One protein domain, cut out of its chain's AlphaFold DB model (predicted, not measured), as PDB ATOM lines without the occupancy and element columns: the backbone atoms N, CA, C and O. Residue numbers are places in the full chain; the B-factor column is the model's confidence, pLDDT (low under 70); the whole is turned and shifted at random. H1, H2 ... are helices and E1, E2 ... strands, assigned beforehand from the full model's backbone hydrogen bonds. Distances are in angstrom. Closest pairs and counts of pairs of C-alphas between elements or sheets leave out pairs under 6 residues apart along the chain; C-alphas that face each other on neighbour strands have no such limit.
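AT A GLANCE: This is residues 758 to 797 and 807 to 940 of the 942 residues of an uncharacterized protein of Pseudomonas sp. FSL R10-0765 (UniProt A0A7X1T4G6). Two lobes follow each other along a long, loose shape: one is a small parallel sheet E3 E4 E5 with H3 over one face, H2 beside H3 and H1 at the far end; the other is a twisted antiparallel sheet E6 E7 E8 with the short H4 on it. A long hairpin, E1 and E2, makes a separate arm whose link reaches the opposite end from H1. The 174 printed residues hold four named helices and eight named strands, in the order E1 E2 H1 E3 H2 E4 H3 E5 H4 E6 E7 E8; the class is mixed, helices and strands. The whole is loose, with a radius of gyration of the C-alphas of 19.6 A and spans of 71 by 34 by 24 A.

IN THESE COORDINATES: E1, residues 764 to 774, begins with C-alpha 764 at (-39.735, -39.128, -35.104) and is 33.1 A long; E2 is residues 788 to 792. H1 is residues 807 to 815, E3 818 to 821, H2 825 to 837 with 18.7 A, and E4 848 to 852. H3, residues 861 to 875, is 20.8 A long, with C-alpha 861 at (-21.512, -27.046, -44.099); E5 is 878 to 881 and H4 888 to 891. E6, residues 905 to 913, measures 22.0 A and bends by 59 degrees at residue 908; E7, 916 to 923, measures 22.2 A; E8, 933 to 938, ends with C-alpha 938 at (-17.845, -34.098, -47.659).

HOW THE PARTS SIT: In the antiparallel hairpin E1 and E2, N 766 and O 791 are 2.9 A apart. E2 and E4 are only just apart, at 8.0 A. E3, E4 and E5 are parallel: N 820 and O 850 are 2.9 A apart, N 851 and O 880 2.8 A. E3, H2, E4 and E4, H3, E5 are strand-helix-strand units, parallel neighbours joined through a helix, with right-handed crossovers. H3 makes two layers with this sheet, a helix on one face, at a height of 9.9 A over E4 and E5. H2 only grazes the sheet but touches H3, the C-alphas of Leu 832 and Val 867 being closest at 5.3 A. H1 is near H2. E6, E7 and E8 form a meander, each strand the antiparallel neighbour of the one before: N 911 and O 918 are 2.9 A apart, N 919 and O 935 2.8 A. H4 is on this sheet, at a height of 8.3 A. Every O i to N i+4 pair is within hydrogen-bond range in H3, 8 of 9 in H2 and 2 of 5 in H1, where 2 of 6 O i to N i+3 pairs are; H4 is too short for an O i to N i+4 pair.

THE WHOLE: The C-alphas farthest apart, of Asp 776 and Glu 807, are 71.0 A apart. Residues 798 to 806 are not printed, and C-alphas 797 and 807 are 23.1 A apart across this cut. The links E1 to E2 and H4 to E6 are long. Mean pLDDT of the printed part is 76.0; 48 residues are under 70, among them 788 to 797, 807 to 814 and 924 to 931.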
ATOM      1  N   PRO A 758     -39.152 -40.872 -27.647       75.88
ATOM      2  CA  PRO A 758     -39.344 -41.093 -26.217       75.88
ATOM      3  C   PRO A 758     -40.011 -39.897 -25.519       75.88
ATOM      4  O   PRO A 758     -39.792 -38.741 -25.887       75.88
ATOM      5  N   SER A 759     -40.804 -40.173 -24.479       63.66
ATOM      6  CA  SER A 759     -41.525 -39.148 -23.715       63.66
ATOM      7  C   SER A 759     -40.601 -38.017 -23.255       63.66
ATOM      8  O   SER A 759     -39.615 -38.254 -22.560       63.66
ATOM      9  N   GLY A 760     -40.948 -36.781 -23.619       61.12
ATOM     10  CA  GLY A 760     -40.111 -35.603 -23.374       61.12
ATOM     11  C   GLY A 760     -39.252 -35.172 -24.568       61.12
ATOM     12  O   GLY A 760     -38.475 -34.236 -24.419       61.12
ATOM     13  N   GLN A 761     -39.404 -35.795 -25.741       65.19
ATOM     14  CA  GLN A 761     -38.784 -35.373 -27.001       65.19
ATOM     15  C   GLN A 761     -39.823 -35.147 -28.108       65.19
ATOM     16  O   GLN A 761     -40.924 -35.692 -28.078       65.19
ATOM     17  N   VAL A 762     -39.464 -34.324 -29.094       63.09
ATOM     18  CA  VAL A 762     -40.247 -34.020 -30.298       63.09
ATOM     19  C   VAL A 762     -39.470 -34.428 -31.550       63.09
ATOM     20  O   VAL A 762     -38.259 -34.229 -31.625       63.09
ATOM     21  N   GLY A 763     -40.167 -34.992 -32.536       68.06
ATOM     22  CA  GLY A 763     -39.583 -35.550 -33.760       68.06
ATOM     23  C   GLY A 763     -40.164 -36.930 -34.066       68.06
ATOM     24  O   GLY A 763     -41.204 -37.301 -33.524       68.06
ATOM     25  N   SER A 764     -39.472 -37.699 -34.902       74.44
ATOM     26  CA  SER A 764     -39.735 -39.128 -35.104       74.44
ATOM     27  C   SER A 764     -38.455 -39.921 -35.376       74.44
ATOM     28  O   SER A 764     -37.432 -39.373 -35.814       74.44
ATOM     29  N   ILE A 765     -38.537 -41.227 -35.129       73.44
ATOM     30  CA  ILE A 765     -37.559 -42.238 -35.532       73.44
ATOM     31  C   ILE A 765     -38.147 -42.963 -36.744       73.44
ATOM     32  O   ILE A 765     -39.260 -43.479 -36.681       73.44
ATOM     33  N   SER A 766     -37.430 -42.995 -37.862       72.31
ATOM     34  CA  SER A 766     -37.785 -43.832 -39.013       72.31
ATOM     35  C   SER A 766     -36.875 -45.046 -39.051       72.31
ATOM     36  O   SER A 766     -35.664 -44.917 -38.881       72.31
ATOM     37  N   GLU A 767     -37.453 -46.210 -39.308       78.88
ATOM     38  CA  GLU A 767     -36.771 -47.502 -39.328       78.88
ATOM     39  C   GLU A 767     -37.077 -48.228 -40.646       78.88
ATOM     40  O   GLU A 767     -38.088 -47.955 -41.302       78.88
ATOM     41  N   TYR A 768     -36.197 -49.135 -41.066       71.62
ATOM     42  CA  TYR A 768     -36.342 -49.901 -42.302       71.62
ATOM     43  C   TYR A 768     -35.803 -51.325 -42.164       71.62
ATOM     44  O   TYR A 768     -34.929 -51.587 -41.342       71.62
ATOM     45  N   ARG A 769     -36.288 -52.239 -43.001       76.44
ATOM     46  CA  ARG A 769     -35.701 -53.575 -43.176       76.44
ATOM     47  C   ARG A 769     -35.827 -54.025 -44.626       76.44
ATOM     48  O   ARG A 769     -36.618 -53.466 -45.389       76.44
ATOM     49  N   ILE A 770     -35.024 -55.007 -45.016       72.50
ATOM     50  CA  ILE A 770     -34.995 -55.527 -46.386       72.50
ATOM     51  C   ILE A 770     -35.620 -56.910 -46.401       72.50
ATOM     52  O   ILE A 770     -35.173 -57.802 -45.682       72.50
ATOM     53  N   LYS A 771     -36.619 -57.073 -47.256       76.56
ATOM     54  CA  LYS A 771     -37.320 -58.318 -47.522       76.56
ATOM     55  C   LYS A 771     -36.880 -58.845 -48.884       76.56
ATOM     56  O   LYS A 771     -36.730 -58.079 -49.834       76.56
ATOM     57  N   ALA A 772     -36.654 -60.144 -48.973       69.94
ATOM     58  CA  ALA A 772     -36.357 -60.854 -50.203       69.94
ATOM     59  C   ALA A 772     -37.372 -61.980 -50.399       69.94
ATOM     60  O   ALA A 772     -37.767 -62.631 -49.433       69.94
ATOM     61  N   ILE A 773     -37.783 -62.213 -51.641       68.88
ATOM     62  CA  ILE A 773     -38.679 -63.303 -52.024       68.88
ATOM     63  C   ILE A 773     -37.933 -64.169 -53.042       68.88
ATOM     64  O   ILE A 773     -37.362 -63.655 -54.011       68.88
ATOM     65  N   ASN A 774     -37.878 -65.476 -52.785       63.62
ATOM     66  CA  ASN A 774     -37.269 -66.435 -53.703       63.62
ATOM     67  C   ASN A 774     -38.234 -66.814 -54.846       63.62
ATOM     68  O   ASN A 774     -39.408 -66.443 -54.830       63.62
ATOM     69  N   ASN A 775     -37.755 -67.585 -55.826       62.12
ATOM     70  CA  ASN A 775     -38.588 -68.043 -56.950       62.12
ATOM     71  C   ASN A 775     -39.803 -68.904 -56.533       62.12
ATOM     72  O   ASN A 775     -40.776 -68.981 -57.280       62.12
ATOM     73  N   ASP A 776     -39.780 -69.500 -55.337       62.16
ATOM     74  CA  ASP A 776     -40.882 -70.293 -54.769       62.16
ATOM     75  C   ASP A 776     -41.907 -69.439 -53.990       62.16
ATOM     76  O   ASP A 776     -42.862 -69.971 -53.422       62.16
ATOM     77  N   GLY A 777     -41.721 -68.114 -53.927       63.19
ATOM     78  CA  GLY A 777     -42.583 -67.195 -53.176       63.19
ATOM     79  C   GLY A 777     -42.302 -67.129 -51.668       63.19
ATOM     80  O   GLY A 777     -43.070 -66.506 -50.936       63.19
ATOM     81  N   VAL A 778     -41.219 -67.747 -51.188       68.38
ATOM     82  CA  VAL A 778     -40.828 -67.760 -49.771       68.38
ATOM     83  C   VAL A 778     -40.150 -66.445 -49.394       68.38
ATOM     84  O   VAL A 778     -39.173 -66.023 -50.018       68.38
ATOM     85  N   GLU A 779     -40.660 -65.810 -48.340       77.00
ATOM     86  CA  GLU A 779     -40.122 -64.567 -47.788       77.00
ATOM     87  C   GLU A 779     -38.907 -64.824 -46.882       77.00
ATOM     88  O   GLU A 779     -38.888 -65.756 -46.080       77.00
ATOM     89  N   SER A 780     -37.897 -63.964 -46.972       69.38
ATOM     90  CA  SER A 780     -36.689 -63.994 -46.144       69.38
ATOM     91  C   SER A 780     -36.166 -62.576 -45.895       69.38
ATOM     92  O   SER A 780     -36.454 -61.659 -46.663       69.38
ATOM     93  N   TYR A 781     -35.383 -62.380 -44.834       73.50
ATOM     94  CA  TYR A 781     -34.815 -61.073 -44.485       73.50
ATOM     95  C   TYR A 781     -33.276 -61.146 -44.515       73.50
ATOM     96  O   TYR A 781     -32.656 -61.487 -43.507       73.50
ATOM     97  N   PRO A 782     -32.621 -60.865 -45.663       57.91
ATOM     98  CA  PRO A 782     -31.188 -61.131 -45.870       57.91
ATOM     99  C   PRO A 782     -30.223 -60.280 -45.022       57.91
ATOM    100  O   PRO A 782     -29.015 -60.497 -45.091       57.91
ATOM    101  N   TYR A 783     -30.733 -59.323 -44.241       58.19
ATOM    102  CA  TYR A 783     -29.962 -58.508 -43.290       58.19
ATOM    103  C   TYR A 783     -30.514 -58.592 -41.853       58.19
ATOM    104  O   TYR A 783     -30.245 -57.706 -41.047       58.19
ATOM    105  N   GLY A 784     -31.281 -59.644 -41.543       57.62
ATOM    106  CA  GLY A 784     -32.049 -59.764 -40.302       57.62
ATOM    107  C   GLY A 784     -33.475 -59.229 -40.450       57.62
ATOM    108  O   GLY A 784     -33.745 -58.337 -41.255       57.62
ATOM    109  N   ASP A 785     -34.394 -59.806 -39.682       73.00
ATOM    110  CA  ASP A 785     -35.812 -59.428 -39.593       73.00
ATOM    111  C   ASP A 785     -36.058 -58.172 -38.733       73.00
ATOM    112  O   ASP A 785     -37.143 -57.573 -38.787       73.00
ATOM    113  N   THR A 786     -35.033 -57.770 -37.977       73.69
ATOM    114  CA  THR A 786     -34.984 -56.580 -37.128       73.69
ATOM    115  C   THR A 786     -35.042 -55.280 -37.933       73.69
ATOM    116  O   THR A 786     -34.548 -55.157 -39.055       73.69
ATOM    117  N   TRP A 787     -35.676 -54.272 -37.338       73.25
ATOM    118  CA  TRP A 787     -35.832 -52.951 -37.936       73.25
ATOM    119  C   TRP A 787     -34.587 -52.091 -37.680       73.25
ATOM    120  O   TRP A 787     -34.266 -51.758 -36.540       73.25
ATOM    121  N   LEU A 788     -33.886 -51.709 -38.747       66.06
ATOM    122  CA  LEU A 788     -32.695 -50.864 -38.695       66.06
ATOM    123  C   LEU A 788     -33.091 -49.384 -38.654       66.06
ATOM    124  O   LEU A 788     -33.876 -48.920 -39.482       66.06
ATOM    125  N   GLN A 789     -32.508 -48.601 -37.742       66.88
ATOM    126  CA  GLN A 789     -32.764 -47.159 -37.669       66.88
ATOM    127  C   GLN A 789     -32.279 -46.453 -38.953       66.88
ATOM    128  O   GLN A 789     -31.084 -46.414 -39.256       66.88
ATOM    129  N   ALA A 790     -33.212 -45.869 -39.705       64.06
ATOM    130  CA  ALA A 790     -32.951 -45.131 -40.938       64.06
ATOM    131  C   ALA A 790     -32.588 -43.664 -40.667       64.06
ATOM    132  O   ALA A 790     -31.721 -43.099 -41.335       64.06
ATOM    133  N   SER A 791     -33.265 -43.046 -39.699       66.12
ATOM    134  CA  SER A 791     -33.021 -41.677 -39.239       66.12
ATOM    135  C   SER A 791     -33.681 -41.446 -37.884       66.12
ATOM    136  O   SER A 791     -34.813 -41.876 -37.676       66.12
ATOM    137  N   ASN A 792     -33.024 -40.701 -37.000       68.44
ATOM    138  CA  ASN A 792     -33.578 -40.272 -35.720       68.44
ATOM    139  C   ASN A 792     -33.575 -38.740 -35.669       68.44
ATOM    140  O   ASN A 792     -32.525 -38.114 -35.792       68.44
ATOM    141  N   THR A 793     -34.759 -38.137 -35.536       66.94
ATOM    142  CA  THR A 793     -34.924 -36.673 -35.466       66.94
ATOM    143  C   THR A 793     -35.371 -36.186 -34.090       66.94
ATOM    144  O   THR A 793     -35.831 -35.051 -33.964       66.94
ATOM    145  N   CYS A 794     -35.252 -37.032 -33.064       64.00
ATOM    146  CA  CYS A 794     -35.706 -36.727 -31.718       64.00
ATOM    147  C   CYS A 794     -34.853 -35.638 -31.067       64.00
ATOM    148  O   CYS A 794     -33.644 -35.775 -30.890       64.00
ATOM    149  N   ALA A 795     -35.517 -34.551 -30.691       55.12
ATOM    150  CA  ALA A 795     -34.937 -33.401 -30.022       55.12
ATOM    151  C   ALA A 795     -35.690 -33.131 -28.718       55.12
ATOM    152  O   ALA A 795     -36.912 -33.267 -28.663       55.12
ATOM    153  N   ASN A 796     -34.994 -32.692 -27.669       54.00
ATOM    154  CA  ASN A 796     -35.682 -32.168 -26.490       54.00
ATOM    155  C   ASN A 796     -36.454 -30.889 -26.893       54.00
ATOM    156  O   ASN A 796     -35.906 -30.071 -27.640       54.00
ATOM    157  N   PRO A 797     -37.699 -30.681 -26.428       49.31
ATOM    158  CA  PRO A 797     -38.424 -29.446 -26.682       49.31
ATOM    159  C   PRO A 797     -37.678 -28.279 -26.029       49.31
ATOM    160  O   PRO A 797     -37.260 -28.359 -24.873       49.31
ATOM    161  N   GLU A 807     -29.088  -9.743 -17.916       47.41
ATOM    162  CA  GLU A 807     -28.478 -10.033 -19.231       47.41
ATOM    163  C   GLU A 807     -27.546 -11.260 -19.200       47.41
ATOM    164  O   GLU A 807     -27.503 -12.035 -20.155       47.41
ATOM    165  N   THR A 808     -26.859 -11.495 -18.078       46.03
ATOM    166  CA  THR A 808     -25.941 -12.630 -17.879       46.03
ATOM    167  C   THR A 808     -26.617 -13.975 -17.616       46.03
ATOM    168  O   THR A 808     -25.992 -15.007 -17.849       46.03
ATOM    169  N   ASP A 809     -27.867 -14.007 -17.144       49.41
ATOM    170  CA  ASP A 809     -28.569 -15.273 -16.878       49.41
ATOM    171  C   ASP A 809     -29.444 -15.701 -18.064       49.41
ATOM    172  O   ASP A 809     -29.468 -16.891 -18.394       49.41
ATOM    173  N   LYS A 810     -29.993 -14.745 -18.835       53.41
ATOM    174  CA  LYS A 810     -30.530 -15.031 -20.183       53.41
ATOM    175  C   LYS A 810     -29.463 -15.632 -21.116       53.41
ATOM    176  O   LYS A 810     -29.792 -16.441 -21.983       53.41
ATOM    177  N   ALA A 811     -28.182 -15.306 -20.907       56.12
ATOM    178  CA  ALA A 811     -27.067 -15.915 -21.635       56.12
ATOM    179  C   ALA A 811     -26.887 -17.421 -21.347       56.12
ATOM    180  O   ALA A 811     -26.537 -18.184 -22.244       56.12
ATOM    181  N   LYS A 812     -27.146 -17.874 -20.114       58.56
ATOM    182  CA  LYS A 812     -26.995 -19.291 -19.729       58.56
ATOM    183  C   LYS A 812     -28.167 -20.154 -20.194       58.56
ATOM    184  O   LYS A 812     -27.947 -21.293 -20.595       58.56
ATOM    185  N   GLY A 813     -29.391 -19.616 -20.172       61.94
ATOM    186  CA  GLY A 813     -30.597 -20.343 -20.591       61.94
ATOM    187  C   GLY A 813     -30.523 -20.813 -22.048       61.94
ATOM    188  O   GLY A 813     -30.647 -22.003 -22.326       61.94
ATOM    189  N   LEU A 814     -30.215 -19.896 -22.968       66.12
ATOM    190  CA  LEU A 814     -30.093 -20.166 -24.409       66.12
ATOM    191  C   LEU A 814     -28.875 -21.024 -24.799       66.12
ATOM    192  O   LEU A 814     -28.873 -21.616 -25.875       66.12
ATOM    193  N   LEU A 815     -27.850 -21.117 -23.945       71.94
ATOM    194  CA  LEU A 815     -26.712 -22.023 -24.144       71.94
ATOM    195  C   LEU A 815     -26.935 -23.413 -23.528       71.94
ATOM    196  O   LEU A 815     -26.169 -24.335 -23.805       71.94
ATOM    197  N   SER A 816     -27.989 -23.607 -22.731       65.81
ATOM    198  CA  SER A 816     -28.340 -24.933 -22.225       65.81
ATOM    199  C   SER A 816     -28.910 -25.818 -23.345       65.81
ATOM    200  O   SER A 816     -29.850 -25.431 -24.037       65.81
ATOM    201  N   ASN A 817     -28.296 -26.992 -23.536       64.94
ATOM    202  CA  ASN A 817     -28.753 -28.139 -24.340       64.94
ATOM    203  C   ASN A 817     -29.614 -27.812 -25.579       64.94
ATOM    204  O   ASN A 817     -30.787 -28.179 -25.657       64.94
ATOM    205  N   GLN A 818     -29.013 -27.149 -26.566       75.56
ATOM    206  CA  GLN A 818     -29.682 -26.775 -27.813       75.56
ATOM    207  C   GLN A 818     -29.703 -27.937 -28.813       75.56
ATOM    208  O   GLN A 818     -28.763 -28.727 -28.884       75.56
ATOM    209  N   THR A 819     -30.765 -28.037 -29.618       79.44
ATOM    210  CA  THR A 819     -30.851 -28.997 -30.732       79.44
ATOM    211  C   THR A 819     -31.355 -28.301 -31.994       79.44
ATOM    212  O   THR A 819     -32.394 -27.647 -31.963       79.44
ATOM    213  N   LEU A 820     -30.623 -28.437 -33.102       81.31
ATOM    214  CA  LEU A 820     -30.932 -27.829 -34.401       81.31
ATOM    215  C   LEU A 820     -30.842 -28.867 -35.523       81.31
ATOM    216  O   LEU A 820     -30.071 -29.818 -35.429       81.31
ATOM    217  N   LYS A 821     -31.589 -28.667 -36.612       82.94
ATOM    218  CA  LYS A 821     -31.439 -29.458 -37.843       82.94
ATOM    219  C   LYS A 821     -30.342 -28.872 -38.725       82.94
ATOM    220  O   LYS A 821     -30.234 -27.654 -38.846       82.94
ATOM    221  N   ALA A 822     -29.564 -29.727 -39.377       84.12
ATOM    222  CA  ALA A 822     -28.492 -29.318 -40.279       84.12
ATOM    223  C   ALA A 822     -29.019 -28.583 -41.531       84.12
ATOM    224  O   ALA A 822     -28.335 -27.705 -42.061       84.12
ATOM    225  N   SER A 823     -30.244 -28.893 -41.973       82.88
ATOM    226  CA  SER A 823     -30.941 -28.176 -43.052       82.88
ATOM    227  C   SER A 823     -31.472 -26.781 -42.654       82.88
ATOM    228  O   SER A 823     -31.710 -25.932 -43.522       82.88
ATOM    229  N   ASP A 824     -31.634 -26.498 -41.352       85.69
ATOM    230  CA  ASP A 824     -32.271 -25.278 -40.833       85.69
ATOM    231  C   ASP A 824     -31.297 -24.093 -40.767       85.69
ATOM    232  O   ASP A 824     -30.878 -23.601 -39.714       85.69
ATOM    233  N   ASN A 825     -30.957 -23.603 -41.955       84.62
ATOM    234  CA  ASN A 825     -30.102 -22.441 -42.161       84.62
ATOM    235  C   ASN A 825     -30.584 -21.184 -41.409       84.62
ATOM    236  O   ASN A 825     -29.758 -20.347 -41.051       84.62
ATOM    237  N   VAL A 826     -31.893 -21.040 -41.165       85.81
ATOM    238  CA  VAL A 826     -32.472 -19.854 -40.513       85.81
ATOM    239  C   VAL A 826     -32.183 -19.863 -39.016       85.81
ATOM    240  O   VAL A 826     -31.773 -18.842 -38.465       85.81
ATOM    241  N   ASN A 827     -32.377 -20.997 -38.340       84.44
ATOM    242  CA  ASN A 827     -32.071 -21.094 -36.915       84.44
ATOM    243  C   ASN A 827     -30.561 -21.244 -36.653       84.44
ATOM    244  O   ASN A 827     -30.083 -20.716 -35.648       84.44
ATOM    245  N   LEU A 828     -29.789 -21.815 -37.590       87.31
ATOM    246  CA  LEU A 828     -28.320 -21.733 -37.579       87.31
ATOM    247  C   LEU A 828     -27.827 -20.274 -37.639       87.31
ATOM    248  O   LEU A 828     -26.987 -19.889 -36.826       87.31
ATOM    249  N   ASP A 829     -28.382 -19.433 -38.522       88.12
ATOM    250  CA  ASP A 829     -28.031 -18.003 -38.591       88.12
ATOM    251  C   ASP A 829     -28.405 -17.249 -37.306       88.12
ATOM    252  O   ASP A 829     -27.627 -16.424 -36.822       88.12
ATOM    253  N   LYS A 830     -29.579 -17.525 -36.717       86.50
ATOM    254  CA  LYS A 830     -29.980 -16.926 -35.431       86.50
ATOM    255  C   LYS A 830     -29.013 -17.304 -34.310       86.50
ATOM    256  O   LYS A 830     -28.575 -16.414 -33.582       86.50
ATOM    257  N   LEU A 831     -28.661 -18.588 -34.189       89.00
ATOM    258  CA  LEU A 831     -27.724 -19.053 -33.167       89.00
ATOM    259  C   LEU A 831     -26.327 -18.456 -33.384       89.00
ATOM    260  O   LEU A 831     -25.722 -17.982 -32.428       89.00
ATOM    261  N   LEU A 832     -25.834 -18.392 -34.626       90.38
ATOM    262  CA  LEU A 832     -24.542 -17.775 -34.933       90.38
ATOM    263  C   LEU A 832     -24.513 -16.285 -34.562       90.38
ATOM    264  O   LEU A 832     -23.568 -15.821 -33.928       90.38
ATOM    265  N   ASN A 833     -25.561 -15.537 -34.917       89.00
ATOM    266  CA  ASN A 833     -25.680 -14.118 -34.581       89.00
ATOM    267  C   ASN A 833     -25.763 -13.889 -33.066       89.00
ATOM    268  O   ASN A 833     -25.120 -12.974 -32.556       89.00
ATOM    269  N   TYR A 834     -26.485 -14.747 -32.343       86.12
ATOM    270  CA  TYR A 834     -26.541 -14.736 -30.882       86.12
ATOM    271  C   TYR A 834     -25.162 -15.010 -30.252       86.12
ATOM    272  O   TYR A 834     -24.661 -14.200 -29.472       86.12
ATOM    273  N   LEU A 835     -24.484 -16.084 -30.666       87.06
ATOM    274  CA  LEU A 835     -23.133 -16.431 -30.206       87.06
ATOM    275  C   LEU A 835     -22.081 -15.349 -30.525       87.06
ATOM    276  O   LEU A 835     -21.042 -15.283 -29.871       87.06
ATOM    277  N   ASN A 836     -22.320 -14.489 -31.516       86.50
ATOM    278  CA  ASN A 836     -21.434 -13.366 -31.829       86.50
ATOM    279  C   ASN A 836     -21.587 -12.160 -30.885       86.50
ATOM    280  O   ASN A 836     -20.665 -11.347 -30.828       86.50
ATOM    281  N   VAL A 837     -22.701 -12.036 -30.151       80.50
ATOM    282  CA  VAL A 837     -22.965 -10.900 -29.242       80.50
ATOM    283  C   VAL A 837     -22.942 -11.265 -27.754       80.50
ATOM    284  O   VAL A 837     -22.798 -10.375 -26.921       80.50
ATOM    285  N   VAL A 838     -23.044 -12.552 -27.406       79.62
ATOM    286  CA  VAL A 838     -22.971 -13.033 -26.016       79.62
ATOM    287  C   VAL A 838     -21.581 -12.815 -25.406       79.62
ATOM    288  O   VAL A 838     -20.556 -13.120 -26.015       79.62
ATOM    289  N   GLN A 839     -21.554 -12.320 -24.167       75.31
ATOM    290  CA  GLN A 839     -20.353 -12.105 -23.356       75.31
ATOM    291  C   GLN A 839     -20.614 -12.515 -21.896       75.31
ATOM    292  O   GLN A 839     -21.761 -12.650 -21.479       75.31
ATOM    293  N   GLY A 840     -19.551 -12.707 -21.105       68.44
ATOM    294  CA  GLY A 840     -19.662 -12.967 -19.660       68.44
ATOM    295  C   GLY A 840     -20.108 -14.382 -19.264       68.44
ATOM    296  O   GLY A 840     -20.408 -14.615 -18.095       68.44
ATOM    297  N   VAL A 841     -20.143 -15.328 -20.205       73.44
ATOM    298  CA  VAL A 841     -20.424 -16.745 -19.931       73.44
ATOM    299  C   VAL A 841     -19.147 -17.440 -19.457       73.44
ATOM    300  O   VAL A 841     -18.115 -17.371 -20.123       73.44
ATOM    301  N   SER A 842     -19.214 -18.122 -18.313       77.38
ATOM    302  CA  SER A 842     -18.147 -19.025 -17.866       77.38
ATOM    303  C   SER A 842     -18.149 -20.294 -18.726       77.38
ATOM    304  O   SER A 842     -19.200 -20.935 -18.807       77.38
ATOM    305  N   PRO A 843     -17.013 -20.696 -19.328       78.88
ATOM    306  CA  PRO A 843     -16.933 -21.939 -20.085       78.88
ATOM    307  C   PRO A 843     -17.311 -23.165 -19.238       78.88
ATOM    308  O   PRO A 843     -16.801 -23.320 -18.128       78.88
ATOM    309  N   SER A 844     -18.173 -24.040 -19.761       77.25
ATOM    310  CA  SER A 844     -18.521 -25.336 -19.163       77.25
ATOM    311  C   SER A 844     -18.733 -26.410 -20.233       77.25
ATOM    312  O   SER A 844     -19.384 -26.178 -21.252       77.25
ATOM    313  N   SER A 845     -18.251 -27.621 -19.946       74.38
ATOM    314  CA  SER A 845     -18.507 -28.840 -20.722       74.38
ATOM    315  C   SER A 845     -19.981 -29.262 -20.752       74.38
ATOM    316  O   SER A 845     -20.373 -30.040 -21.624       74.38
ATOM    317  N   ASP A 846     -20.791 -28.766 -19.814       75.31
ATOM    318  CA  ASP A 846     -22.195 -29.165 -19.643       75.31
ATOM    319  C   ASP A 846     -23.102 -28.623 -20.753       75.31
ATOM    320  O   ASP A 846     -24.170 -29.180 -21.013       75.31
ATOM    321  N   PHE A 847     -22.682 -27.552 -21.431       81.44
ATOM    322  CA  PHE A 847     -23.397 -27.006 -22.577       81.44
ATOM    323  C   PHE A 847     -23.230 -27.930 -23.792       81.44
ATOM    324  O   PHE A 847     -22.118 -28.156 -24.273       81.44
ATOM    325  N   LYS A 848     -24.342 -28.448 -24.322       81.56
ATOM    326  CA  LYS A 848     -24.357 -29.311 -25.512       81.56
ATOM    327  C   LYS A 848     -25.143 -28.663 -26.647       81.56
ATOM    328  O   LYS A 848     -26.239 -28.151 -26.427       81.56
ATOM    329  N   LEU A 849     -24.592 -28.718 -27.856       85.38
ATOM    330  CA  LEU A 849     -25.304 -28.408 -29.093       85.38
ATOM    331  C   LEU A 849     -25.416 -29.678 -29.933       85.38
ATOM    332  O   LEU A 849     -24.418 -30.167 -30.458       85.38
ATOM    333  N   ASN A 850     -26.632 -30.187 -30.086       82.44
ATOM    334  CA  ASN A 850     -26.926 -31.313 -30.961       82.44
ATOM    335  C   ASN A 850     -27.308 -30.784 -32.351       82.44
ATOM    336  O   ASN A 850     -28.234 -29.984 -32.487       82.44
ATOM    337  N   ILE A 851     -26.620 -31.241 -33.392       84.06
ATOM    338  CA  ILE A 851     -26.928 -30.923 -34.789       84.06
ATOM    339  C   ILE A 851     -27.458 -32.200 -35.441       84.06
ATOM    340  O   ILE A 851     -26.707 -33.132 -35.701       84.06
ATOM    341  N   VAL A 852     -28.763 -32.270 -35.677       79.69
ATOM    342  CA  VAL A 852     -29.428 -33.420 -36.301       79.69
ATOM    343  C   VAL A 852     -29.214 -33.358 -37.810       79.69
ATOM    344  O   VAL A 852     -29.650 -32.405 -38.458       79.69
ATOM    345  N   LEU A 853     -28.560 -34.371 -38.379       77.75
ATOM    346  CA  LEU A 853     -28.336 -34.481 -39.817       77.75
ATOM    347  C   LEU A 853     -29.568 -35.090 -40.509       77.75
ATOM    348  O   LEU A 853     -29.673 -36.296 -40.694       77.75
ATOM    349  N   ASP A 854     -30.534 -34.242 -40.858       69.19
ATOM    350  CA  ASP A 854     -31.863 -34.657 -41.316       69.19
ATOM    351  C   ASP A 854     -31.958 -34.957 -42.826       69.19
ATOM    352  O   ASP A 854     -32.678 -35.866 -43.240       69.19
ATOM    353  N   THR A 855     -31.206 -34.235 -43.656       71.00
ATOM    354  CA  THR A 855     -31.028 -34.494 -45.098       71.00
ATOM    355  C   THR A 855     -29.683 -33.926 -45.552       71.00
ATOM    356  O   THR A 855     -29.125 -33.086 -44.859       71.00
ATOM    357  N   PHE A 856     -29.154 -34.338 -46.707       74.50
ATOM    358  CA  PHE A 856     -28.030 -33.642 -47.352       74.50
ATOM    359  C   PHE A 856     -28.479 -32.457 -48.223       74.50
ATOM    360  O   PHE A 856     -27.661 -31.604 -48.574       74.50
ATOM    361  N   ASP A 857     -29.773 -32.361 -48.531       72.00
ATOM    362  CA  ASP A 857     -30.337 -31.270 -49.322       72.00
ATOM    363  C   ASP A 857     -30.311 -29.944 -48.547       72.00
ATOM    364  O   ASP A 857     -30.696 -29.870 -47.381       72.00
ATOM    365  N   ASN A 858     -29.902 -28.862 -49.215       73.94
ATOM    366  CA  ASN A 858     -29.840 -27.499 -48.659       73.94
ATOM    367  C   ASN A 858     -28.936 -27.310 -47.418       73.94
ATOM    368  O   ASN A 858     -28.985 -26.251 -46.785       73.94
ATOM    369  N   ILE A 859     -28.070 -28.270 -47.080       83.38
ATOM    370  CA  ILE A 859     -27.077 -28.084 -46.015       83.38
ATOM    371  C   ILE A 859     -26.028 -27.042 -46.408       83.38
ATOM    372  O   ILE A 859     -25.426 -27.100 -47.479       83.38
ATOM    373  N   ASN A 860     -25.734 -26.135 -45.476       87.62
ATOM    374  CA  ASN A 860     -24.580 -25.248 -45.552       87.62
ATOM    375  C   ASN A 860     -23.525 -25.670 -44.520       87.62
ATOM    376  O   ASN A 860     -23.550 -25.250 -43.362       87.62
ATOM    377  N   THR A 861     -22.584 -26.510 -44.953       87.81
ATOM    378  CA  THR A 861     -21.512 -27.046 -44.099       87.81
ATOM    379  C   THR A 861     -20.652 -25.946 -43.474       87.81
ATOM    380  O   THR A 861     -20.308 -26.043 -42.301       87.81
ATOM    381  N   GLY A 862     -20.383 -24.857 -44.203       88.00
ATOM    382  CA  GLY A 862     -19.630 -23.709 -43.691       88.00
ATOM    383  C   GLY A 862     -20.345 -22.963 -42.558       88.00
ATOM    384  O   GLY A 862     -19.696 -22.532 -41.608       88.00
ATOM    385  N   LYS A 863     -21.681 -22.852 -42.601       88.50
ATOM    386  CA  LYS A 863     -22.469 -22.302 -41.481       88.50
ATOM    387  C   LYS A 863     -22.463 -23.225 -40.266       88.50
ATOM    388  O   LYS A 863     -22.328 -22.734 -39.151       88.50
ATOM    389  N   ILE A 864     -22.580 -24.536 -40.475       91.12
ATOM    390  CA  ILE A 864     -22.510 -25.535 -39.398       91.12
ATOM    391  C   ILE A 864     -21.141 -25.476 -38.705       91.12
ATOM    392  O   ILE A 864     -21.086 -25.384 -37.484       91.12
ATOM    393  N   GLU A 865     -20.048 -25.438 -39.473       91.44
ATOM    394  CA  GLU A 865     -18.674 -25.301 -38.963       91.44
ATOM    395  C   GLU A 865     -18.466 -23.968 -38.221       91.44
ATOM    396  O   GLU A 865     -17.874 -23.945 -37.139       91.44
ATOM    397  N   ALA A 866     -19.030 -22.862 -38.724       91.94
ATOM    398  CA  ALA A 866     -19.004 -21.567 -38.040       91.94
ATOM    399  C   ALA A 866     -19.779 -21.582 -36.707       91.94
ATOM    400  O   ALA A 866     -19.262 -21.101 -35.700       91.94
ATOM    401  N   VAL A 867     -20.986 -22.162 -36.676       92.38
ATOM    402  CA  VAL A 867     -21.790 -22.326 -35.451       92.38
ATOM    403  C   VAL A 867     -21.074 -23.227 -34.446       92.38
ATOM    404  O   VAL A 867     -20.947 -22.839 -33.288       92.38
ATOM    405  N   ALA A 868     -20.559 -24.383 -34.871       91.06
ATOM    406  CA  ALA A 868     -19.857 -25.324 -33.999       91.06
ATOM    407  C   ALA A 868     -18.586 -24.707 -33.389       91.06
ATOM    408  O   ALA A 868     -18.384 -24.756 -32.174       91.06
ATOM    409  N   THR A 869     -17.777 -24.036 -34.217       92.25
ATOM    410  CA  THR A 869     -16.577 -23.309 -33.778       92.25
ATOM    411  C   THR A 869     -16.936 -22.204 -32.785       92.25
ATOM    412  O   THR A 869     -16.305 -22.080 -31.733       92.25
ATOM    413  N   LYS A 870     -17.968 -21.403 -33.086       91.12
ATOM    414  CA  LYS A 870     -18.374 -20.284 -32.230       91.12
ATOM    415  C   LYS A 870     -19.003 -20.758 -30.919       91.12
ATOM    416  O   LYS A 870     -18.726 -20.162 -29.883       91.12
ATOM    417  N   TRP A 871     -19.766 -21.852 -30.939       90.44
ATOM    418  CA  TRP A 871     -20.299 -22.501 -29.740       90.44
ATOM    419  C   TRP A 871     -19.162 -22.917 -28.808       90.44
ATOM    420  O   TRP A 871     -19.086 -22.412 -27.691       90.44
ATOM    421  N   LYS A 872     -18.216 -23.733 -29.299       89.06
ATOM    422  CA  LYS A 872     -17.035 -24.166 -28.534       89.06
ATOM    423  C   LYS A 872     -16.247 -22.977 -27.966       89.06
ATOM    424  O   LYS A 872     -15.814 -23.034 -26.819       89.06
ATOM    425  N   GLN A 873     -16.106 -21.884 -28.725       88.56
ATOM    426  CA  GLN A 873     -15.423 -20.666 -28.268       88.56
ATOM    427  C   GLN A 873     -16.161 -19.931 -27.132       88.56
ATOM    428  O   GLN A 873     -15.510 -19.406 -26.232       88.56
ATOM    429  N   VAL A 874     -17.493 -19.829 -27.198       86.50
ATOM    430  CA  VAL A 874     -18.298 -18.972 -26.304       86.50
ATOM    431  C   VAL A 874     -18.779 -19.717 -25.061       86.50
ATOM    432  O   VAL A 874     -18.792 -19.140 -23.978       86.50
ATOM    433  N   SER A 875     -19.173 -20.983 -25.202       85.31
ATOM    434  CA  SER A 875     -19.710 -21.789 -24.101       85.31
ATOM    435  C   SER A 875     -18.679 -22.733 -23.481       85.31
ATOM    436  O   SER A 875     -18.894 -23.193 -22.367       85.31
ATOM    437  N   GLY A 876     -17.579 -23.064 -24.171       81.00
ATOM    438  CA  GLY A 876     -16.692 -24.174 -23.778       81.00
ATOM    439  C   GLY A 876     -17.337 -25.563 -23.897       81.00
ATOM    440  O   GLY A 876     -16.737 -26.558 -23.495       81.00
ATOM    441  N   GLY A 877     -18.556 -25.619 -24.436       83.50
ATOM    442  CA  GLY A 877     -19.387 -26.807 -24.512       83.50
ATOM    443  C   GLY A 877     -19.064 -27.728 -25.683       83.50
ATOM    444  O   GLY A 877     -18.322 -27.394 -26.609       83.50
ATOM    445  N   SER A 878     -19.689 -28.901 -25.662       84.88
ATOM    446  CA  SER A 878     -19.579 -29.898 -26.729       84.88
ATOM    447  C   SER A 878     -20.580 -29.643 -27.861       84.88
ATOM    448  O   SER A 878     -21.653 -29.069 -27.659       84.88
ATOM    449  N   VAL A 879     -20.219 -30.087 -29.066       85.31
ATOM    450  CA  VAL A 879     -21.102 -30.112 -30.238       85.31
ATOM    451  C   VAL A 879     -21.153 -31.554 -30.729       85.31
ATOM    452  O   VAL A 879     -20.103 -32.166 -30.921       85.31
ATOM    453  N   VAL A 880     -22.356 -32.092 -30.897       82.56
ATOM    454  CA  VAL A 880     -22.609 -33.482 -31.288       82.56
ATOM    455  C   VAL A 880     -23.376 -33.476 -32.604       82.56
ATOM    456  O   VAL A 880     -24.419 -32.836 -32.708       82.56
ATOM    457  N   LEU A 881     -22.871 -34.186 -33.612       80.25
ATOM    458  CA  LEU A 881     -23.619 -34.456 -34.840       80.25
ATOM    459  C   LEU A 881     -24.452 -35.728 -34.630       80.25
ATOM    460  O   LEU A 881     -23.910 -36.745 -34.203       80.25
ATOM    461  N   GLY A 882     -25.754 -35.663 -34.907       69.50
ATOM    462  CA  GLY A 882     -26.632 -36.834 -34.913       69.50
ATOM    463  C   GLY A 882     -26.335 -37.777 -36.082       69.50
ATOM    464  O   GLY A 882     -25.629 -37.409 -37.023       69.50
ATOM    465  N   ASP A 883     -26.894 -38.987 -36.025       67.88
ATOM    466  CA  ASP A 883     -26.679 -40.028 -37.036       67.88
ATOM    467  C   ASP A 883     -26.933 -39.530 -38.465       67.88
ATOM    468  O   ASP A 883     -27.960 -38.913 -38.758       67.88
ATOM    469  N   ALA A 884     -26.021 -39.863 -39.381       75.44
ATOM    470  CA  ALA A 884     -26.237 -39.622 -40.800       75.44
ATOM    471  C   ALA A 884     -27.361 -40.536 -41.331       75.44
ATOM    472  O   ALA A 884     -27.406 -41.726 -40.992       75.44
ATOM    473  N   PRO A 885     -28.265 -40.025 -42.181       74.44
ATOM    474  CA  PRO A 885     -29.463 -40.754 -42.568       74.44
ATOM    475  C   PRO A 885     -29.101 -41.918 -43.496       74.44
ATOM    476  O   PRO A 885     -28.272 -41.767 -44.390       74.44
ATOM    477  N   ARG A 886     -29.726 -43.085 -43.324       76.56
ATOM    478  CA  ARG A 886     -29.330 -44.347 -43.985       76.56
ATOM    479  C   ARG A 886     -30.180 -44.729 -45.205       76.56
ATOM    480  O   ARG A 886     -30.135 -45.864 -45.666       76.56
ATOM    481  N   PHE A 887     -30.921 -43.786 -45.785       77.06
ATOM    482  CA  PHE A 887     -31.592 -44.006 -47.070       77.06
ATOM    483  C   PHE A 887     -30.657 -43.686 -48.241       77.06
ATOM    484  O   PHE A 887     -30.162 -42.564 -48.341       77.06
ATOM    485  N   ALA A 888     -30.490 -44.617 -49.184       78.75
ATOM    486  CA  ALA A 888     -29.633 -44.423 -50.360       78.75
ATOM    487  C   ALA A 888     -30.003 -43.190 -51.203       78.75
ATOM    488  O   ALA A 888     -29.118 -42.521 -51.730       78.75
ATOM    489  N   LYS A 889     -31.290 -42.813 -51.254       79.94
ATOM    490  CA  LYS A 889     -31.767 -41.589 -51.925       79.94
ATOM    491  C   LYS A 889     -31.080 -40.303 -51.428       79.94
ATOM    492  O   LYS A 889     -30.943 -39.360 -52.195       79.94
ATOM    493  N   ASN A 890     -30.610 -40.277 -50.179       79.38
ATOM    494  CA  ASN A 890     -29.938 -39.118 -49.591       79.38
ATOM    495  C   ASN A 890     -28.462 -39.016 -50.039       79.38
ATOM    496  O   ASN A 890     -27.819 -37.999 -49.806       79.38
ATOM    497  N   TYR A 891     -27.928 -40.053 -50.695       83.75
ATOM    498  CA  TYR A 891     -26.549 -40.141 -51.191       83.75
ATOM    499  C   TYR A 891     -26.444 -40.014 -52.716       83.75
ATOM    500  O   TYR A 891     -25.406 -40.328 -53.299       83.75
ATOM    501  N   VAL A 892     -27.505 -39.551 -53.381       84.62
ATOM    502  CA  VAL A 892     -27.515 -39.308 -54.828       84.62
ATOM    503  C   VAL A 892     -26.389 -38.342 -55.216       84.62
ATOM    504  O   VAL A 892     -26.236 -37.273 -54.635       84.62
ATOM    505  N   GLY A 893     -25.585 -38.741 -56.204       82.75
ATOM    506  CA  GLY A 893     -24.362 -38.043 -56.614       82.75
ATOM    507  C   GLY A 893     -23.073 -38.602 -55.995       82.75
ATOM    508  O   GLY A 893     -21.989 -38.276 -56.476       82.75
ATOM    509  N   TYR A 894     -23.166 -39.489 -54.999       85.31
ATOM    510  CA  TYR A 894     -22.027 -40.143 -54.347       85.31
ATOM    511  C   TYR A 894     -22.070 -41.665 -54.544       85.31
ATOM    512  O   TYR A 894     -23.129 -42.251 -54.743       85.31
ATOM    513  N   GLY A 895     -20.910 -42.330 -54.528       81.12
ATOM    514  CA  GLY A 895     -20.835 -43.802 -54.536       81.12
ATOM    515  C   GLY A 895     -21.391 -44.523 -55.774       81.12
ATOM    516  O   GLY A 895     -21.544 -45.738 -55.736       81.12
ATOM    517  N   GLY A 896     -21.715 -43.803 -56.854       83.62
ATOM    518  CA  GLY A 896     -22.450 -44.347 -58.007       83.62
ATOM    519  C   GLY A 896     -23.977 -44.369 -57.833       83.62
ATOM    520  O   GLY A 896     -24.682 -44.882 -58.706       83.62
ATOM    521  N   ILE A 897     -24.493 -43.798 -56.742       85.94
ATOM    522  CA  ILE A 897     -25.922 -43.691 -56.455       85.94
ATOM    523  C   ILE A 897     -26.520 -42.503 -57.223       85.94
ATOM    524  O   ILE A 897     -25.984 -41.393 -57.243       85.94
ATOM    525  N   THR A 898     -27.658 -42.741 -57.864       86.88
ATOM    526  CA  THR A 898     -28.415 -41.814 -58.708       86.88
ATOM    527  C   THR A 898     -29.907 -41.951 -58.404       86.88
ATOM    528  O   THR A 898     -30.347 -42.956 -57.850       86.88
ATOM    529  N   ASN A 899     -30.726 -40.974 -58.806       83.62
ATOM    530  CA  ASN A 899     -32.179 -41.042 -58.588       83.62
ATOM    531  C   ASN A 899     -32.842 -42.294 -59.197       83.62
ATOM    532  O   ASN A 899     -33.870 -42.733 -58.693       83.62
ATOM    533  N   SER A 900     -32.276 -42.876 -60.263       81.38
ATOM    534  CA  SER A 900     -32.832 -44.063 -60.926       81.38
ATOM    535  C   SER A 900     -32.374 -45.393 -60.324       81.38
ATOM    536  O   SER A 900     -33.071 -46.386 -60.505       81.38
ATOM    537  N   ASN A 901     -31.236 -45.437 -59.620       81.94
ATOM    538  CA  ASN A 901     -30.723 -46.664 -58.998       81.94
ATOM    539  C   ASN A 901     -30.728 -46.636 -57.460       81.94
ATOM    540  O   ASN A 901     -30.431 -47.660 -56.858       81.94
ATOM    541  N   ALA A 902     -31.088 -45.522 -56.809       78.88
ATOM    542  CA  ALA A 902     -31.099 -45.413 -55.346       78.88
ATOM    543  C   ALA A 902     -31.972 -46.479 -54.663       78.88
ATOM    544  O   ALA A 902     -31.606 -46.970 -53.601       78.88
ATOM    545  N   ALA A 903     -33.074 -46.893 -55.296       72.94
ATOM    546  CA  ALA A 903     -33.922 -47.992 -54.823       72.94
ATOM    547  C   ALA A 903     -33.246 -49.378 -54.875       72.94
ATOM    548  O   ALA A 903     -33.792 -50.328 -54.331       72.94
ATOM    549  N   ASN A 904     -32.063 -49.497 -55.488       77.19
ATOM    550  CA  ASN A 904     -31.277 -50.729 -55.577       77.19
ATOM    551  C   ASN A 904     -30.102 -50.753 -54.582       77.19
ATOM    552  O   ASN A 904     -29.337 -51.715 -54.597       77.19
ATOM    553  N   PHE A 905     -29.919 -49.726 -53.743       78.25
ATOM    554  CA  PHE A 905     -28.814 -49.637 -52.783       78.25
ATOM    555  C   PHE A 905     -29.305 -49.633 -51.333       78.25
ATOM    556  O   PHE A 905     -30.226 -48.902 -50.977       78.25
ATOM    557  N   VAL A 906     -28.610 -50.383 -50.478       76.88
ATOM    558  CA  VAL A 906     -28.775 -50.363 -49.016       76.88
ATOM    559  C   VAL A 906     -27.556 -49.691 -48.393       76.88
ATOM    560  O   VAL A 906     -26.428 -50.009 -48.772       76.88
ATOM    561  N   ILE A 907     -27.767 -48.778 -47.441       80.25
ATOM    562  CA  ILE A 907     -26.686 -48.119 -46.692       80.25
ATOM    563  C   ILE A 907     -26.442 -48.885 -45.392       80.25
ATOM    564  O   ILE A 907     -27.188 -48.760 -44.422       80.25
ATOM    565  N   ILE A 908     -25.367 -49.669 -45.384       77.31
ATOM    566  CA  ILE A 908     -24.955 -50.516 -44.261       77.31
ATOM    567  C   ILE A 908     -24.481 -49.646 -43.088       77.31
ATOM    568  O   ILE A 908     -24.888 -49.842 -41.944       77.31
ATOM    569  N   SER A 909     -23.656 -48.635 -43.370       78.69
ATOM    570  CA  SER A 909     -23.193 -47.665 -42.374       78.69
ATOM    571  C   SER A 909     -22.947 -46.289 -42.986       78.69
ATOM    572  O   SER A 909     -22.681 -46.163 -44.183       78.69
ATOM    573  N   ALA A 910     -23.060 -45.253 -42.154       82.50
ATOM    574  CA  ALA A 910     -22.822 -43.861 -42.512       82.50
ATOM    575  C   ALA A 910     -22.277 -43.135 -41.274       82.50
ATOM    576  O   ALA A 910     -23.035 -42.648 -40.439       82.50
ATOM    577  N   ASN A 911     -20.952 -43.121 -41.130       82.88
ATOM    578  CA  ASN A 911     -20.283 -42.687 -39.904       82.88
ATOM    579  C   ASN A 911     -19.540 -41.369 -40.143       82.88
ATOM    580  O   ASN A 911     -18.752 -41.257 -41.087       82.88
ATOM    581  N   TYR A 912     -19.761 -40.376 -39.283       82.25
ATOM    582  CA  TYR A 912     -19.038 -39.107 -39.346       82.25
ATOM    583  C   TYR A 912     -17.572 -39.275 -38.924       82.25
ATOM    584  O   TYR A 912     -17.262 -39.891 -37.908       82.25
ATOM    585  N   ASN A 913     -16.667 -38.693 -39.707       79.44
ATOM    586  CA  ASN A 913     -15.240 -38.607 -39.439       79.44
ATOM    587  C   ASN A 913     -14.734 -37.216 -39.858       79.44
ATOM    588  O   ASN A 913     -14.349 -37.005 -41.010       79.44
ATOM    589  N   ASN A 914     -14.806 -36.273 -38.912       76.19
ATOM    590  CA  ASN A 914     -14.212 -34.929 -38.926       76.19
ATOM    591  C   ASN A 914     -14.097 -34.264 -40.318       76.19
ATOM    592  O   ASN A 914     -13.025 -34.202 -40.924       76.19
ATOM    593  N   GLY A 915     -15.225 -33.767 -40.832       80.12
ATOM    594  CA  GLY A 915     -15.320 -33.128 -42.152       80.12
ATOM    595  C   GLY A 915     -15.700 -34.064 -43.306       80.12
ATOM    596  O   GLY A 915     -15.834 -33.610 -44.438       80.12
ATOM    597  N   ASN A 916     -15.906 -35.357 -43.049       85.44
ATOM    598  CA  ASN A 916     -16.493 -36.297 -44.004       85.44
ATOM    599  C   ASN A 916     -17.477 -37.235 -43.302       85.44
ATOM    600  O   ASN A 916     -17.380 -37.463 -42.099       85.44
ATOM    601  N   ILE A 917     -18.380 -37.843 -44.063       87.31
ATOM    602  CA  ILE A 917     -19.180 -38.992 -43.639       87.31
ATOM    603  C   ILE A 917     -18.763 -40.168 -44.513       87.31
ATOM    604  O   ILE A 917     -18.877 -40.112 -45.739       87.31
ATOM    605  N   LYS A 918     -18.231 -41.213 -43.880       88.19
ATOM    606  CA  LYS A 918     -17.823 -42.451 -44.540       88.19
ATOM    607  C   LYS A 918     -19.039 -43.360 -44.643       88.19
ATOM    608  O   LYS A 918     -19.585 -43.781 -43.624       88.19
ATOM    609  N   VAL A 919     -19.445 -43.653 -45.870       87.31
ATOM    610  CA  VAL A 919     -20.647 -44.417 -46.199       87.31
ATOM    611  C   VAL A 919     -20.242 -45.758 -46.796       87.31
ATOM    612  O   VAL A 919     -19.363 -45.820 -47.658       87.31
ATOM    613  N   VAL A 920     -20.889 -46.831 -46.348       85.75
ATOM    614  CA  VAL A 920     -20.762 -48.174 -46.920       85.75
ATOM    615  C   VAL A 920     -22.118 -48.576 -47.480       85.75
ATOM    616  O   VAL A 920     -23.085 -48.704 -46.730       85.75
ATOM    617  N   ALA A 921     -22.190 -48.784 -48.792       82.94
ATOM    618  CA  ALA A 921     -23.405 -49.190 -49.490       82.94
ATOM    619  C   ALA A 921     -23.236 -50.546 -50.186       82.94
ATOM    620  O   ALA A 921     -22.123 -50.951 -50.531       82.94
ATOM    621  N   LYS A 922     -24.346 -51.245 -50.430       79.12
ATOM    622  CA  LYS A 922     -24.366 -52.513 -51.171       79.12
ATOM    623  C   LYS A 922     -25.550 -52.560 -52.132       79.12
ATOM    624  O   LYS A 922     -26.647 -52.132 -51.779       79.12
ATOM    625  N   GLU A 923     -25.318 -53.065 -53.343       75.38
ATOM    626  CA  GLU A 923     -26.362 -53.208 -54.362       75.38
ATOM    627  C   GLU A 923     -27.191 -54.482 -54.110       75.38
ATOM    628  O   GLU A 923     -26.629 -55.570 -53.929       75.38
ATOM    629  N   MET A 924     -28.519 -54.338 -54.114       67.06
ATOM    630  CA  MET A 924     -29.489 -55.403 -53.833       67.06
ATOM    631  C   MET A 924     -29.590 -56.442 -54.950       67.06
ATOM    632  O   MET A 924     -29.773 -57.618 -54.669       67.06
ATOM    633  N   SER A 925     -29.392 -56.040 -56.206       57.62
ATOM    634  CA  SER A 925     -29.547 -56.909 -57.384       57.62
ATOM    635  C   SER A 925     -28.593 -58.115 -57.425       57.62
ATOM    636  O   SER A 925     -28.781 -59.019 -58.234       57.62
ATOM    637  N   LYS A 926     -27.524 -58.114 -56.608       56.28
ATOM    638  CA  LYS A 926     -26.416 -59.088 -56.670       56.28
ATOM    639  C   LYS A 926     -25.844 -59.471 -55.297       56.28
ATOM    640  O   LYS A 926     -24.645 -59.713 -55.194       56.28
ATOM    641  N   MET A 927     -26.646 -59.525 -54.229       49.72
ATOM    642  CA  MET A 927     -26.148 -59.530 -52.833       49.72
ATOM    643  C   MET A 927     -25.049 -60.550 -52.452       49.72
ATOM    644  O   MET A 927     -24.249 -60.232 -51.571       49.72
ATOM    645  N   LYS A 928     -24.954 -61.741 -53.064       43.66
ATOM    646  CA  LYS A 928     -23.842 -62.686 -52.793       43.66
ATOM    647  C   LYS A 928     -22.543 -62.372 -53.556       43.66
ATOM    648  O   LYS A 928     -21.478 -62.789 -53.120       43.66
ATOM    649  N   ALA A 929     -22.613 -61.627 -54.661       41.62
ATOM    650  CA  ALA A 929     -21.465 -61.264 -55.501       41.62
ATOM    651  C   ALA A 929     -21.087 -59.769 -55.426       41.62
ATOM    652  O   ALA A 929     -19.990 -59.386 -55.838       41.62
ATOM    653  N   SER A 930     -21.973 -58.906 -54.915       51.53
ATOM    654  CA  SER A 930     -21.725 -57.469 -54.803       51.53
ATOM    655  C   SER A 930     -20.750 -57.162 -53.662       51.53
ATOM    656  O   SER A 930     -21.060 -57.302 -52.478       51.53
ATOM    657  N   LYS A 931     -19.550 -56.694 -54.030       59.28
ATOM    658  CA  LYS A 931     -18.637 -56.039 -53.085       59.28
ATOM    659  C   LYS A 931     -19.318 -54.788 -52.525       59.28
ATOM    660  O   LYS A 931     -19.983 -54.064 -53.266       59.28
ATOM    661  N   SER A 932     -19.131 -54.522 -51.237       75.06
ATOM    662  CA  SER A 932     -19.564 -53.263 -50.636       75.06
ATOM    663  C   SER A 932     -18.803 -52.090 -51.260       75.06
ATOM    664  O   SER A 932     -17.580 -52.120 -51.412       75.06
ATOM    665  N   VAL A 933     -19.533 -51.042 -51.631       80.81
ATOM    666  CA  VAL A 933     -18.970 -49.799 -52.157       80.81
ATOM    667  C   VAL A 933     -18.805 -48.844 -50.983       80.81
ATOM    668  O   VAL A 933     -19.783 -48.446 -50.354       80.81
ATOM    669  N   THR A 934     -17.560 -48.486 -50.673       88.69
ATOM    670  CA  THR A 934     -17.247 -47.479 -49.650       88.69
ATOM    671  C   THR A 934     -16.943 -46.149 -50.326       88.69
ATOM    672  O   THR A 934     -16.123 -46.100 -51.242       88.69
ATOM    673  N   PHE A 935     -17.569 -45.070 -49.867       89.50
ATOM    674  CA  PHE A 935     -17.344 -43.718 -50.376       89.50
ATOM    675  C   PHE A 935     -17.446 -42.677 -49.256       89.50
ATOM    676  O   PHE A 935     -17.988 -42.947 -48.188       89.50
ATOM    677  N   ASN A 936     -16.910 -41.482 -49.502       89.12
ATOM    678  CA  ASN A 936     -16.967 -40.366 -48.562       89.12
ATOM    679  C   ASN A 936     -17.886 -39.268 -49.104       89.12
ATOM    680  O   ASN A 936     -17.804 -38.916 -50.282       89.12
ATOM    681  N   VAL A 937     -18.708 -38.702 -48.226       87.56
ATOM    682  CA  VAL A 937     -19.503 -37.494 -48.468       87.56
ATOM    683  C   VAL A 937     -18.850 -36.342 -47.698       87.56
ATOM    684  O   VAL A 937     -18.736 -36.448 -46.474       87.56
ATOM    685  N   PRO A 938     -18.397 -35.260 -48.353       85.56
ATOM    686  CA  PRO A 938     -17.845 -34.098 -47.659       85.56
ATOM    687  C   PRO A 938     -18.873 -33.454 -46.718       85.56
ATOM    688  O   PRO A 938     -20.037 -33.293 -47.081       85.56
ATOM    689  N   PHE A 939     -18.446 -33.062 -45.517       87.06
ATOM    690  CA  PHE A 939     -19.311 -32.451 -44.505       87.06
ATOM    691  C   PHE A 939     -18.593 -31.334 -43.723       87.06
ATOM    692  O   PHE A 939     -17.411 -31.074 -43.934       87.06
ATOM    693  N   ALA A 940     -19.305 -30.655 -42.822       84.19
ATOM    694  CA  ALA A 940     -18.727 -29.676 -41.901       84.19
ATOM    695  C   ALA A 940     -17.694 -30.319 -40.959       84.19
ATOM    696  O   ALA A 940     -17.881 -31.465 -40.531       84.19
TER     697      ALA A 940